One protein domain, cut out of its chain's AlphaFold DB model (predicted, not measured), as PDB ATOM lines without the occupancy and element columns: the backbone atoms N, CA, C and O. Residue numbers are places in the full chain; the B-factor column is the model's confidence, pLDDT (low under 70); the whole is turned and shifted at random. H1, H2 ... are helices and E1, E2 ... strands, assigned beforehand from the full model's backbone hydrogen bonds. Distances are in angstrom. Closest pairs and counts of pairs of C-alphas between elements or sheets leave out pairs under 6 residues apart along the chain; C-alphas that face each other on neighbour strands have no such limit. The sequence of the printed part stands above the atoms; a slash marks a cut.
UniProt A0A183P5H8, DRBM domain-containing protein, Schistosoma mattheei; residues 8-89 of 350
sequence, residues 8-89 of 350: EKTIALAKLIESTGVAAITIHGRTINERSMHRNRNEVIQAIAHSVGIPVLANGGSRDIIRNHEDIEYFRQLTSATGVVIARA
ATOM      1  N   GLU A   8     185.788 207.670 317.921       98.25
ATOM      2  CA  GLU A   8     186.010 208.941 317.236       98.25
ATOM      3  C   GLU A   8     186.693 209.938 318.171       98.25
ATOM      4  O   GLU A   8     187.694 210.558 317.811       98.25
ATOM      5  N   LYS A   9     186.219 210.023 319.422       98.38
ATOM      6  CA  LYS A   9     186.844 210.848 320.466       98.38
ATOM      7  C   LYS A   9     188.251 210.366 320.801       98.38
ATOM      8  O   LYS A   9     189.139 211.181 321.041       98.38
ATOM      9  N   THR A  10     188.469 209.053 320.818       98.44
ATOM     10  CA  THR A  10     189.796 208.482 321.077       98.44
ATOM     11  C   THR A  10     190.777 208.823 319.953       98.44
ATOM     12  O   THR A  10     191.902 209.229 320.237       98.44
ATOM     13  N   ILE A  11     190.351 208.715 318.691       98.62
ATOM     14  CA  ILE A  11     191.161 209.083 317.521       98.62
ATOM     15  C   ILE A  11     191.444 210.588 317.513       98.62
ATOM     16  O   ILE A  11     192.590 210.988 317.320       98.62
ATOM     17  N   ALA A  12     190.436 211.427 317.774       98.69
ATOM     18  CA  ALA A  12     190.610 212.875 317.855       98.69
ATOM     19  C   ALA A  12     191.631 213.266 318.935       98.69
ATOM     20  O   ALA A  12     192.503 214.098 318.690       98.69
ATOM     21  N   LEU A  13     191.582 212.616 320.104       98.69
ATOM     22  CA  LEU A  13     192.567 212.820 321.164       98.69
ATOM     23  C   LEU A  13     193.974 212.368 320.743       98.69
ATOM     24  O   LEU A  13     194.940 213.069 321.026       98.69
ATOM     25  N   ALA A  14     194.104 211.225 320.066       98.62
ATOM     26  CA  ALA A  14     195.399 210.745 319.585       98.62
ATOM     27  C   ALA A  14     196.029 211.717 318.571       98.62
ATOM     28  O   ALA A  14     197.203 212.049 318.712       98.62
ATOM     29  N   LYS A  15     195.238 212.243 317.623       98.69
ATOM     30  CA  LYS A  15     195.671 213.274 316.659       98.69
ATOM     31  C   LYS A  15     196.039 214.593 317.335       98.69
ATOM     32  O   LYS A  15     197.016 215.233 316.959       98.69
ATOM     33  N   LEU A  16     195.287 214.994 318.362       98.69
ATOM     34  CA  LEU A  16     195.629 216.171 319.157       98.69
ATOM     35  C   LEU A  16     196.984 215.985 319.851       98.69
ATOM     36  O   LEU A  16     197.819 216.879 319.789       98.69
ATOM     37  N   ILE A  17     197.232 214.827 320.467       98.56
ATOM     38  CA  ILE A  17     198.526 214.519 321.095       98.56
ATOM     39  C   ILE A  17     199.647 214.519 320.050       98.56
ATOM     40  O   ILE A  17     200.679 215.142 320.279       98.56
ATOM     41  N   GLU A  18     199.443 213.886 318.896       98.62
ATOM     42  CA  GLU A  18     200.394 213.905 317.779       98.62
ATOM     43  C   GLU A  18     200.763 215.335 317.354       98.62
ATOM     44  O   GLU A  18     201.945 215.640 317.209       98.62
ATOM     45  N   SER A  19     199.778 216.238 317.252       98.62
ATOM     46  CA  SER A  19     199.996 217.638 316.849       98.62
ATOM     47  C   SER A  19     200.937 218.423 317.775       98.62
ATOM     48  O   SER A  19     201.461 219.460 317.379       98.62
ATOM     49  N   THR A  20     201.197 217.920 318.988       98.62
ATOM     50  CA  THR A  20     202.147 218.531 319.932       98.62
ATOM     51  C   THR A  20     203.612 218.198 319.627       98.62
ATOM     52  O   THR A  20     204.502 218.748 320.270       98.62
ATOM     53  N   GLY A  21     203.880 217.314 318.656       98.38
ATOM     54  CA  GLY A  21     205.234 216.934 318.240       98.38
ATOM     55  C   GLY A  21     205.865 215.814 319.073       98.38
ATOM     56  O   GLY A  21     207.088 215.692 319.113       98.38
ATOM     57  N   VAL A  22     205.060 214.994 319.763       98.50
ATOM     58  CA  VAL A  22     205.584 213.828 320.496       98.50
ATOM     59  C   VAL A  22     206.184 212.789 319.545       98.50
ATOM     60  O   VAL A  22     205.661 212.539 318.465       98.50
ATOM     61  N   ALA A  23     207.256 212.124 319.980       98.50
ATOM     62  CA  ALA A  23     207.955 211.134 319.158       98.50
ATOM     63  C   ALA A  23     207.191 209.807 318.985       98.50
ATOM     64  O   ALA A  23     207.422 209.090 318.017       98.50
ATOM     65  N   ALA A  24     206.326 209.445 319.936       98.56
ATOM     66  CA  ALA A  24     205.525 208.224 319.908       98.56
ATOM     67  C   ALA A  24     204.363 208.320 320.905       98.56
ATOM     68  O   ALA A  24     204.404 209.110 321.854       98.56
ATOM     69  N   ILE A  25     203.356 207.459 320.744       98.50
ATOM     70  CA  ILE A  25     202.237 207.354 321.684       98.50
ATOM     71  C   ILE A  25     201.960 205.904 322.089       98.50
ATOM     72  O   ILE A  25     201.700 205.029 321.269       98.50
ATOM     73  N   THR A  26     201.953 205.643 323.397       98.75
ATOM     74  CA  THR A  26     201.516 204.348 323.936       98.75
ATOM     75  C   THR A  26     200.009 204.345 324.145       98.75
ATOM     76  O   THR A  26     199.492 205.200 324.872       98.75
ATOM     77  N   ILE A  27     199.297 203.362 323.594       98.62
ATOM     78  CA  ILE A  27     197.848 203.202 323.766       98.62
ATOM     79  C   ILE A  27     197.553 201.972 324.616       98.62
ATOM     80  O   ILE A  27     197.821 200.839 324.226       98.62
ATOM     81  N   HIS A  28     196.932 202.190 325.774       98.56
ATOM     82  CA  HIS A  28     196.337 201.114 326.556       98.56
ATOM     83  C   HIS A  28     194.861 200.968 326.168       98.56
ATOM     84  O   HIS A  28     194.060 201.860 326.444       98.56
ATOM     85  N   GLY A  29     194.494 199.830 325.565       98.00
ATOM     86  CA  GLY A  29     193.145 199.503 325.065       98.00
ATOM     87  C   GLY A  29     192.060 199.298 326.134       98.00
ATOM     88  O   GLY A  29     191.138 198.509 325.939       98.00
ATOM     89  N   ARG A  30     192.162 199.970 327.284       98.19
ATOM     90  CA  ARG A  30     191.150 200.012 328.348       98.19
ATOM     91  C   ARG A  30     190.836 201.463 328.691       98.19
ATOM     92  O   ARG A  30     191.740 202.295 328.700       98.19
ATOM     93  N   THR A  31     189.588 201.761 329.031       97.94
ATOM     94  CA  THR A  31     189.192 203.078 329.551       97.94
ATOM     95  C   THR A  31     189.703 203.279 330.978       97.94
ATOM     96  O   THR A  31     190.163 202.344 331.637       97.94
ATOM     97  N   ILE A  32     189.648 204.506 331.497       96.31
ATOM     98  CA  ILE A  32     190.125 204.833 332.855       96.31
ATOM     99  C   ILE A  32     189.388 204.020 333.936       96.31
ATOM    100  O   ILE A  32     190.017 203.540 334.882       96.31
ATOM    101  N   ASN A  33     188.085 203.793 333.761       96.81
ATOM    102  CA  ASN A  33     187.247 203.077 334.730       96.81
ATOM    103  C   ASN A  33     187.452 201.556 334.693       96.81
ATOM    104  O   ASN A  33     187.049 200.833 335.608       96.81
ATOM    105  N   GLU A  34     188.117 201.048 333.659       95.56
ATOM    106  CA  GLU A  34     188.324 199.623 333.478       95.56
ATOM    107  C   GLU A  34     189.564 199.107 334.194       95.56
ATOM    108  O   GLU A  34     190.662 199.678 334.191       95.56
ATOM    109  N   ARG A  35     189.382 197.943 334.805       92.94
ATOM    110  CA  ARG A  35     190.437 197.173 335.467       92.94
ATOM    111  C   ARG A  35     190.965 196.063 334.567       92.94
ATOM    112  O   ARG A  35     190.366 195.753 333.544       92.94
ATOM    113  N   SER A  36     192.055 195.435 334.995       89.38
ATOM    114  CA  SER A  36     192.762 194.363 334.284       89.38
ATOM    115  C   SER A  36     191.894 193.183 333.840       89.38
ATOM    116  O   SER A  36     192.252 192.540 332.867       89.38
ATOM    117  N   MET A  37     190.779 192.910 334.523       90.31
ATOM    118  CA  MET A  37     189.842 191.836 334.157       90.31
ATOM    119  C   MET A  37     188.957 192.180 332.951       90.31
ATOM    120  O   MET A  37     188.322 191.299 332.388       90.31
ATOM    121  N   HIS A  38     188.855 193.458 332.579       94.44
ATOM    122  CA  HIS A  38     188.091 193.857 331.399       94.44
ATOM    123  C   HIS A  38     188.929 193.604 330.147       94.44
ATOM    124  O   HIS A  38     190.146 193.814 330.159       94.44
ATOM    125  N   ARG A  39     188.265 193.200 329.061       94.38
ATOM    126  CA  ARG A  39     188.894 192.956 327.758       94.38
ATOM    127  C   ARG A  39     189.623 194.207 327.257       94.38
ATOM    128  O   ARG A  39     189.070 195.311 327.298       94.38
ATOM    129  N   ASN A  40     190.844 194.007 326.768       96.88
ATOM    130  CA  ASN A  40     191.588 195.013 326.016       96.88
ATOM    131  C   ASN A  40     190.991 195.142 324.603       96.88
ATOM    132  O   ASN A  40     190.820 194.138 323.914       96.88
ATOM    133  N   ARG A  41     190.649 196.362 324.184       97.56
ATOM    134  CA  ARG A  41     190.139 196.679 322.843       97.56
ATOM    135  C   ARG A  41     191.297 196.884 321.878       97.56
ATOM    136  O   ARG A  41     191.783 197.999 321.704       97.56
ATOM    137  N   ASN A  42     191.748 195.795 321.275       97.94
ATOM    138  CA  ASN A  42     192.860 195.812 320.323       97.94
ATOM    139  C   ASN A  42     192.460 196.504 319.020       97.94
ATOM    140  O   ASN A  42     193.259 197.234 318.447       97.94
ATOM    141  N   GLU A  43     191.198 196.344 318.622       98.19
ATOM    142  CA  GLU A  43     190.590 196.997 317.464       98.19
ATOM    143  C   GLU A  43     190.677 198.531 317.541       98.19
ATOM    144  O   GLU A  43     190.929 199.196 316.542       98.19
ATOM    145  N   VAL A  44     190.561 199.103 318.745       98.50
ATOM    146  CA  VAL A  44     190.709 200.552 318.953       98.50
ATOM    147  C   VAL A  44     192.174 200.970 318.831       98.50
ATOM    148  O   VAL A  44     192.462 202.015 318.256       98.50
ATOM    149  N   ILE A  45     193.112 200.157 319.337       98.69
ATOM    150  CA  ILE A  45     194.553 200.416 319.182       98.69
ATOM    151  C   ILE A  45     194.924 200.410 317.693       98.69
ATOM    152  O   ILE A  45     195.585 201.338 317.239       98.69
ATOM    153  N   GLN A  46     194.432 199.424 316.942       98.69
ATOM    154  CA  GLN A  46     194.627 199.320 315.496       98.69
ATOM    155  C   GLN A  46     194.060 200.522 314.743       98.69
ATOM    156  O   GLN A  46     194.753 201.112 313.916       98.69
ATOM    157  N   ALA A  47     192.827 200.930 315.050       98.69
ATOM    158  CA  ALA A  47     192.223 202.103 314.427       98.69
ATOM    159  C   ALA A  47     193.058 203.375 314.662       98.69
ATOM    160  O   ALA A  47     193.227 204.176 313.744       98.69
ATOM    161  N   ILE A  48     193.625 203.547 315.860       98.50
ATOM    162  CA  ILE A  48     194.518 204.673 316.167       98.50
ATOM    163  C   ILE A  48     195.833 204.555 315.396       98.50
ATOM    164  O   ILE A  48     196.248 205.544 314.805       98.50
ATOM    165  N   ALA A  49     196.454 203.372 315.362       98.50
ATOM    166  CA  ALA A  49     197.708 203.133 314.643       98.50
ATOM    167  C   ALA A  49     197.614 203.471 313.149       98.50
ATOM    168  O   ALA A  49     198.569 203.988 312.585       98.50
ATOM    169  N   HIS A  50     196.455 203.256 312.522       98.50
ATOM    170  CA  HIS A  50     196.211 203.665 311.134       98.50
ATOM    171  C   HIS A  50     195.835 205.150 310.970       98.50
ATOM    172  O   HIS A  50     195.780 205.646 309.849       98.50
ATOM    173  N   SER A  51     195.513 205.852 312.060       98.31
ATOM    174  CA  SER A  51     194.975 207.220 312.021       98.31
ATOM    175  C   SER A  51     196.006 208.314 312.296       98.31
ATOM    176  O   SER A  51     195.693 209.481 312.050       98.31
ATOM    177  N   VAL A  52     197.172 207.966 312.841       98.25
ATOM    178  CA  VAL A  52     198.265 208.893 313.180       98.25
ATOM    179  C   VAL A  52     199.530 208.512 312.407       98.25
ATOM    180  O   VAL A  52     199.718 207.349 312.062       98.25
ATOM    181  N   GLY A  53     200.385 209.488 312.115       98.31
ATOM    182  CA  GLY A  53     201.671 209.310 311.437       98.31
ATOM    183  C   GLY A  53     202.843 208.983 312.370       98.31
ATOM    184  O   GLY A  53     203.881 208.520 311.898       98.31
ATOM    185  N   ILE A  54     202.704 209.198 313.681       98.62
ATOM    186  CA  ILE A  54     203.724 208.832 314.679       98.62
ATOM    187  C   ILE A  54     203.650 207.349 315.104       98.62
ATOM    188  O   ILE A  54     202.572 206.751 315.091       98.62
ATOM    189  N   PRO A  55     204.763 206.746 315.572       98.75
ATOM    190  CA  PRO A  55     204.770 205.396 316.127       98.75
ATOM    191  C   PRO A  55     203.754 205.188 317.258       98.75
ATOM    192  O   PRO A  55     203.754 205.898 318.270       98.75
ATOM    193  N   VAL A  56     202.936 204.143 317.119       98.81
ATOM    194  CA  VAL A  56     201.997 203.697 318.155       98.81
ATOM    195  C   VAL A  56     202.556 202.470 318.865       98.81
ATOM    196  O   VAL A  56     202.911 201.478 318.228       98.81
ATOM    197  N   LEU A  57     202.603 202.518 320.199       98.81
ATOM    198  CA  LEU A  57     202.997 201.388 321.039       98.81
ATOM    199  C   LEU A  57     201.767 200.776 321.724       98.81
ATOM    200  O   LEU A  57     201.095 201.425 322.530       98.81
ATOM    201  N   ALA A  58     201.466 199.512 321.436       98.69
ATOM    202  CA  ALA A  58     200.318 198.823 322.011       98.69
ATOM    203  C   ALA A  58     200.578 198.398 323.462       98.69
ATOM    204  O   ALA A  58     201.609 197.814 323.790       98.69
ATOM    205  N   ASN A  59     199.611 198.634 324.350       98.62
ATOM    206  CA  ASN A  59     199.661 198.209 325.745       98.62
ATOM    207  C   ASN A  59     198.357 197.529 326.183       98.62
ATOM    208  O   ASN A  59     197.273 197.771 325.650       98.62
ATOM    209  N   GLY A  60     198.470 196.698 327.221       96.88
ATOM    210  CA  GLY A  60     197.333 196.090 327.911       96.88
ATOM    211  C   GLY A  60     197.174 194.588 327.695       96.88
ATOM    212  O   GLY A  60     196.349 193.998 328.397       96.88
ATOM    213  N   GLY A  61     197.985 193.984 326.820       95.75
ATOM    214  CA  GLY A  61     197.869 192.586 326.389       95.75
ATOM    215  C   GLY A  61     198.323 191.511 327.387       95.75
ATOM    216  O   GLY A  61     198.023 190.344 327.167       95.75
ATOM    217  N   SER A  62     199.009 191.850 328.488       95.56
ATOM    218  CA  SER A  62     199.488 190.839 329.457       95.56
ATOM    219  C   SER A  62     198.356 189.947 329.993       95.56
ATOM    220  O   SER A  62     197.303 190.478 330.364       95.56
ATOM    221  N   ARG A  63     198.617 188.636 330.129       86.94
ATOM    222  CA  ARG A  63     197.698 187.555 330.569       86.94
ATOM    223  C   ARG A  63     196.635 187.155 329.548       86.94
ATOM    224  O   ARG A  63     196.380 185.962 329.377       86.94
ATOM    225  N   ASP A  64     196.017 188.139 328.908       86.56
ATOM    226  CA  ASP A  64     194.936 187.903 327.948       86.56
ATOM    227  C   ASP A  64     195.501 187.377 326.625       86.56
ATOM    228  O   ASP A  64     194.993 186.398 326.091       86.56
ATOM    229  N   ILE A  65     196.567 188.021 326.143       91.06
ATOM    230  CA  ILE A  65     197.204 187.749 324.850       91.06
ATOM    231  C   ILE A  65     198.663 187.372 325.065       91.06
ATOM    232  O   ILE A  65     199.093 186.348 324.571       91.06
ATOM    233  N   ILE A  66     199.400 188.167 325.849       94.56
ATOM    234  CA  ILE A  66     200.832 187.957 326.084       94.56
ATOM    235  C   ILE A  66     201.036 187.064 327.304       94.56
ATOM    236  O   ILE A  66     200.790 187.505 328.441       94.56
ATOM    237  N   ARG A  67     201.489 185.834 327.055       89.81
ATOM    238  CA  ARG A  67     201.870 184.815 328.043       89.81
ATOM    239  C   ARG A  67     203.311 184.340 327.854       89.81
ATOM    240  O   ARG A  67     203.954 184.032 328.852       89.81
ATOM    241  N   ASN A  68     203.817 184.332 326.625       88.56
ATOM    242  CA  ASN A  68     205.207 184.020 326.274       88.56
ATOM    243  C   ASN A  68     205.811 185.110 325.361       88.56
ATOM    244  O   ASN A  68     205.203 186.165 325.152       88.56
ATOM    245  N   HIS A  69     207.040 184.888 324.889       90.62
ATOM    246  CA  HIS A  69     207.767 185.849 324.063       90.62
ATOM    247  C   HIS A  69     207.131 186.014 322.675       90.62
ATOM    248  O   HIS A  69     206.999 187.128 322.172       90.62
ATOM    249  N   GLU A  70     206.690 184.913 322.077       89.31
ATOM    250  CA  GLU A  70     206.118 184.857 320.730       89.31
ATOM    251  C   GLU A  70     204.816 185.666 320.647       89.31
ATOM    252  O   GLU A  70     204.550 186.357 319.658       89.31
ATOM    253  N   ASP A  71     204.037 185.669 321.732       93.56
ATOM    254  CA  ASP A  71     202.799 186.438 321.839       93.56
ATOM    255  C   ASP A  71     203.018 187.960 321.728       93.56
ATOM    256  O   ASP A  71     202.072 188.705 321.449       93.56
ATOM    257  N   ILE A  72     204.239 188.455 321.971       95.44
ATOM    258  CA  ILE A  72     204.568 189.882 321.853       95.44
ATOM    259  C   ILE A  72     204.428 190.322 320.398       95.44
ATOM    260  O   ILE A  72     203.758 191.319 320.119       95.44
ATOM    261  N   GLU A  73     205.018 189.561 319.475       95.00
ATOM    262  CA  GLU A  73     204.949 189.855 318.045       95.00
ATOM    263  C   GLU A  73     203.528 189.645 317.517       95.00
ATOM    264  O   GLU A  73     203.012 190.490 316.786       95.00
ATOM    265  N   TYR A  74     202.837 188.599 317.979       95.12
ATOM    266  CA  TYR A  74     201.422 188.408 317.665       95.12
ATOM    267  C   TYR A  74     200.566 189.611 318.096       95.12
ATOM    268  O   TYR A  74     199.766 190.128 317.315       95.12
ATOM    269  N   PHE A  75     200.748 190.117 319.321       97.56
ATOM    270  CA  PHE A  75     200.008 191.282 319.812       97.56
ATOM    271  C   PHE A  75     200.345 192.560 319.034       97.56
ATOM    272  O   PHE A  75     199.452 193.374 318.770       97.56
ATOM    273  N   ARG A  76     201.613 192.727 318.639       98.31
ATOM    274  CA  ARG A  76     202.059 193.831 317.786       98.31
ATOM    275  C   ARG A  76     201.328 193.810 316.440       98.31
ATOM    276  O   ARG A  76     200.739 194.820 316.059       98.31
ATOM    277  N   GLN A  77     201.307 192.657 315.770       97.31
ATOM    278  CA  GLN A  77     200.636 192.467 314.480       97.31
ATOM    279  C   GLN A  77     199.120 192.659 314.588       97.31
ATOM    280  O   GLN A  77     198.537 193.405 313.807       97.31
ATOM    281  N   LEU A  78     198.488 192.065 315.606       96.69
ATOM    282  CA  LEU A  78     197.047 192.175 315.859       96.69
ATOM    283  C   LEU A  78     196.577 193.627 316.027       96.69
ATOM    284  O   LEU A  78     195.436 193.956 315.710       96.69
ATOM    285  N   THR A  79     197.437 194.488 316.567       98.19
ATOM    286  CA  THR A  79     197.129 195.900 316.824       98.19
ATOM    287  C   THR A  79     197.671 196.842 315.753       98.19
ATOM    288  O   THR A  79     197.530 198.051 315.911       98.19
ATOM    289  N   SER A  80     198.302 196.325 314.693       97.75
ATOM    290  CA  SER A  80     199.045 197.116 313.697       97.75
ATOM    291  C   SER A  80     200.032 198.119 314.317       97.75
ATOM    292  O   SER A  80     200.350 199.144 313.717       97.75
ATOM    293  N   ALA A  81     200.498 197.862 315.540       98.38
ATOM    294  CA  ALA A  81     201.338 198.793 316.273       98.38
ATOM    295  C   ALA A  81     202.799 198.695 315.817       98.38
ATOM    296  O   ALA A  81     203.276 197.648 315.367       98.38
ATOM    297  N   THR A  82     203.545 199.783 315.987       98.56
ATOM    298  CA  THR A  82     204.993 199.800 315.740       98.56
ATOM    299  C   THR A  82     205.737 198.978 316.789       98.56
ATOM    300  O   THR A  82     206.733 198.333 316.486       98.56
ATOM    301  N   GLY A  83     205.238 198.962 318.026       98.12
ATOM    302  CA  GLY A  83     205.838 198.204 319.119       98.12
ATOM    303  C   GLY A  83     204.844 197.885 320.227       98.12
ATOM    304  O   GLY A  83     203.669 198.245 320.163       98.12
ATOM    305  N   VAL A  84     205.327 197.202 321.263       98.50
ATOM    306  CA  VAL A  84     204.513 196.744 322.393       98.50
ATOM    307  C   VAL A  84     205.143 197.189 323.705       98.50
ATOM    308  O   VAL A  84     206.341 197.034 323.921       98.50
ATOM    309  N   VAL A  85     204.317 197.700 324.616       98.44
ATOM    310  CA  VAL A  85     204.700 197.976 326.004       98.44
ATOM    311  C   VAL A  85     204.103 196.902 326.902       98.44
ATOM    312  O   VAL A  85     202.880 196.744 326.976       98.44
ATOM    313  N   ILE A  86     204.958 196.202 327.644       97.62
ATOM    314  CA  ILE A  86     204.578 195.109 328.545       97.62
ATOM    315  C   ILE A  86     204.752 195.565 329.991       97.62
ATOM    316  O   ILE A  86     205.797 196.085 330.358       97.62
ATOM    317  N   ALA A  87     203.725 195.356 330.820       96.00
ATOM    318  CA  ALA A  87     203.760 195.721 332.238       96.00
ATOM    319  C   ALA A  87     203.655 194.488 333.144       96.00
ATOM    320  O   ALA A  87     204.642 194.048 333.717       96.00
ATOM    321  N   ARG A  88     202.462 193.883 333.255       95.88
ATOM    322  CA  ARG A  88     202.227 192.783 334.212       95.88
ATOM    323  C   ARG A  88     203.059 191.538 333.909       95.88
ATOM    324  O   ARG A  88     203.625 190.990 334.839       95.88
ATOM    325  N   ALA A  89     203.152 191.123 332.643       95.44
ATOM    326  CA  ALA A  89     203.930 189.932 332.290       95.44
ATOM    327  C   ALA A  89     205.420 190.106 332.640       95.44
ATOM    328  O   ALA A  89     205.989 189.228 333.271       95.44
TER     329      ALA A  89
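What this domain is: This is residues 8 to 89 of the 350 residues of the protein "DRBM domain-containing protein" of Schistosoma mattheei (UniProt A0A183P5H8). A small parallel sheet of three short strands has two helices, H2 and H3, over one face, while the longest helix, H1, packs beside H2 at one end of the domain and only grazes the sheet. H3 is toward the other end, and a long loop, residues 29 to 41, links E1 to H2. The printed part has 82 residues with three named helices and three named strands in the order H1 E1 H2 E2 H3 E3; the sheet's order is E1 E2 E3. The class is mixed, helices and strands, with 40 residues, under half, in named elements. The whole is compact, with a radius of gyration of the C-alphas of 12.3 A, and spans 35 by 27 by 18 A.

How they stand to each other: H1, residues 8 to 19, touches H2, residues 42 to 49, with its residues 10 to 14 alone; the closest C-alphas, those of Ile 11 and Ile 48, are 5.7 A apart. The two run the same way at a steep tilt of 38 degrees. E1, residues 25 to 28, is an edge strand, parallel to the inner strand E2, residues 56 to 59, at 27 degrees; N 27 and O 57, 2.8 A, are within hydrogen-bond range. H2 is over E2 at a height over the sheet of 9.0 A and runs along the strands, at 11 degrees to E2 on the local plane. E3, residues 83 to 85, is the other edge strand, parallel to E2 at 36 degrees, with N 85 and O 58 at 2.8 A. H3, residues 70 to 78, is on the same face as H2, over E3 at a height over the sheet of 8.7 A, and runs across the strands at 64 degrees to E3 on the local plane. H2 and H3 are close but not clearly touching, with the C-alphas of Asn 42 and Leu 78 the closest at 7.1 A. H1 and H3 are apart. E1, H2, E2 and E2, H3, E3 are strand-helix-strand units, two parallel neighbour strands with a helix between, each with a right-handed crossover. In H1, H2 and H3 every O i to N i+4 pair is within hydrogen-bond range.

Where its parts are: H1 begins at C-alpha 8, (186.010, 208.941, 317.236), and is 16.5 A long from first to last C-alpha. E1 is 9.9 A long, H2 10.5 A, E2 9.7 A and H3 12.6 A. E3, 7.0 A long, ends at C-alpha 85, (204.700, 197.976, 326.004).

The domain as a whole: The two C-alphas farthest apart are those of Ser 19 and Asn 68, 35.3 A. The printed part has no cut. The link from E1 to H2 is long, with 13 residues. The mean pLDDT of the printed part is 96.7, and no printed residue is under 70.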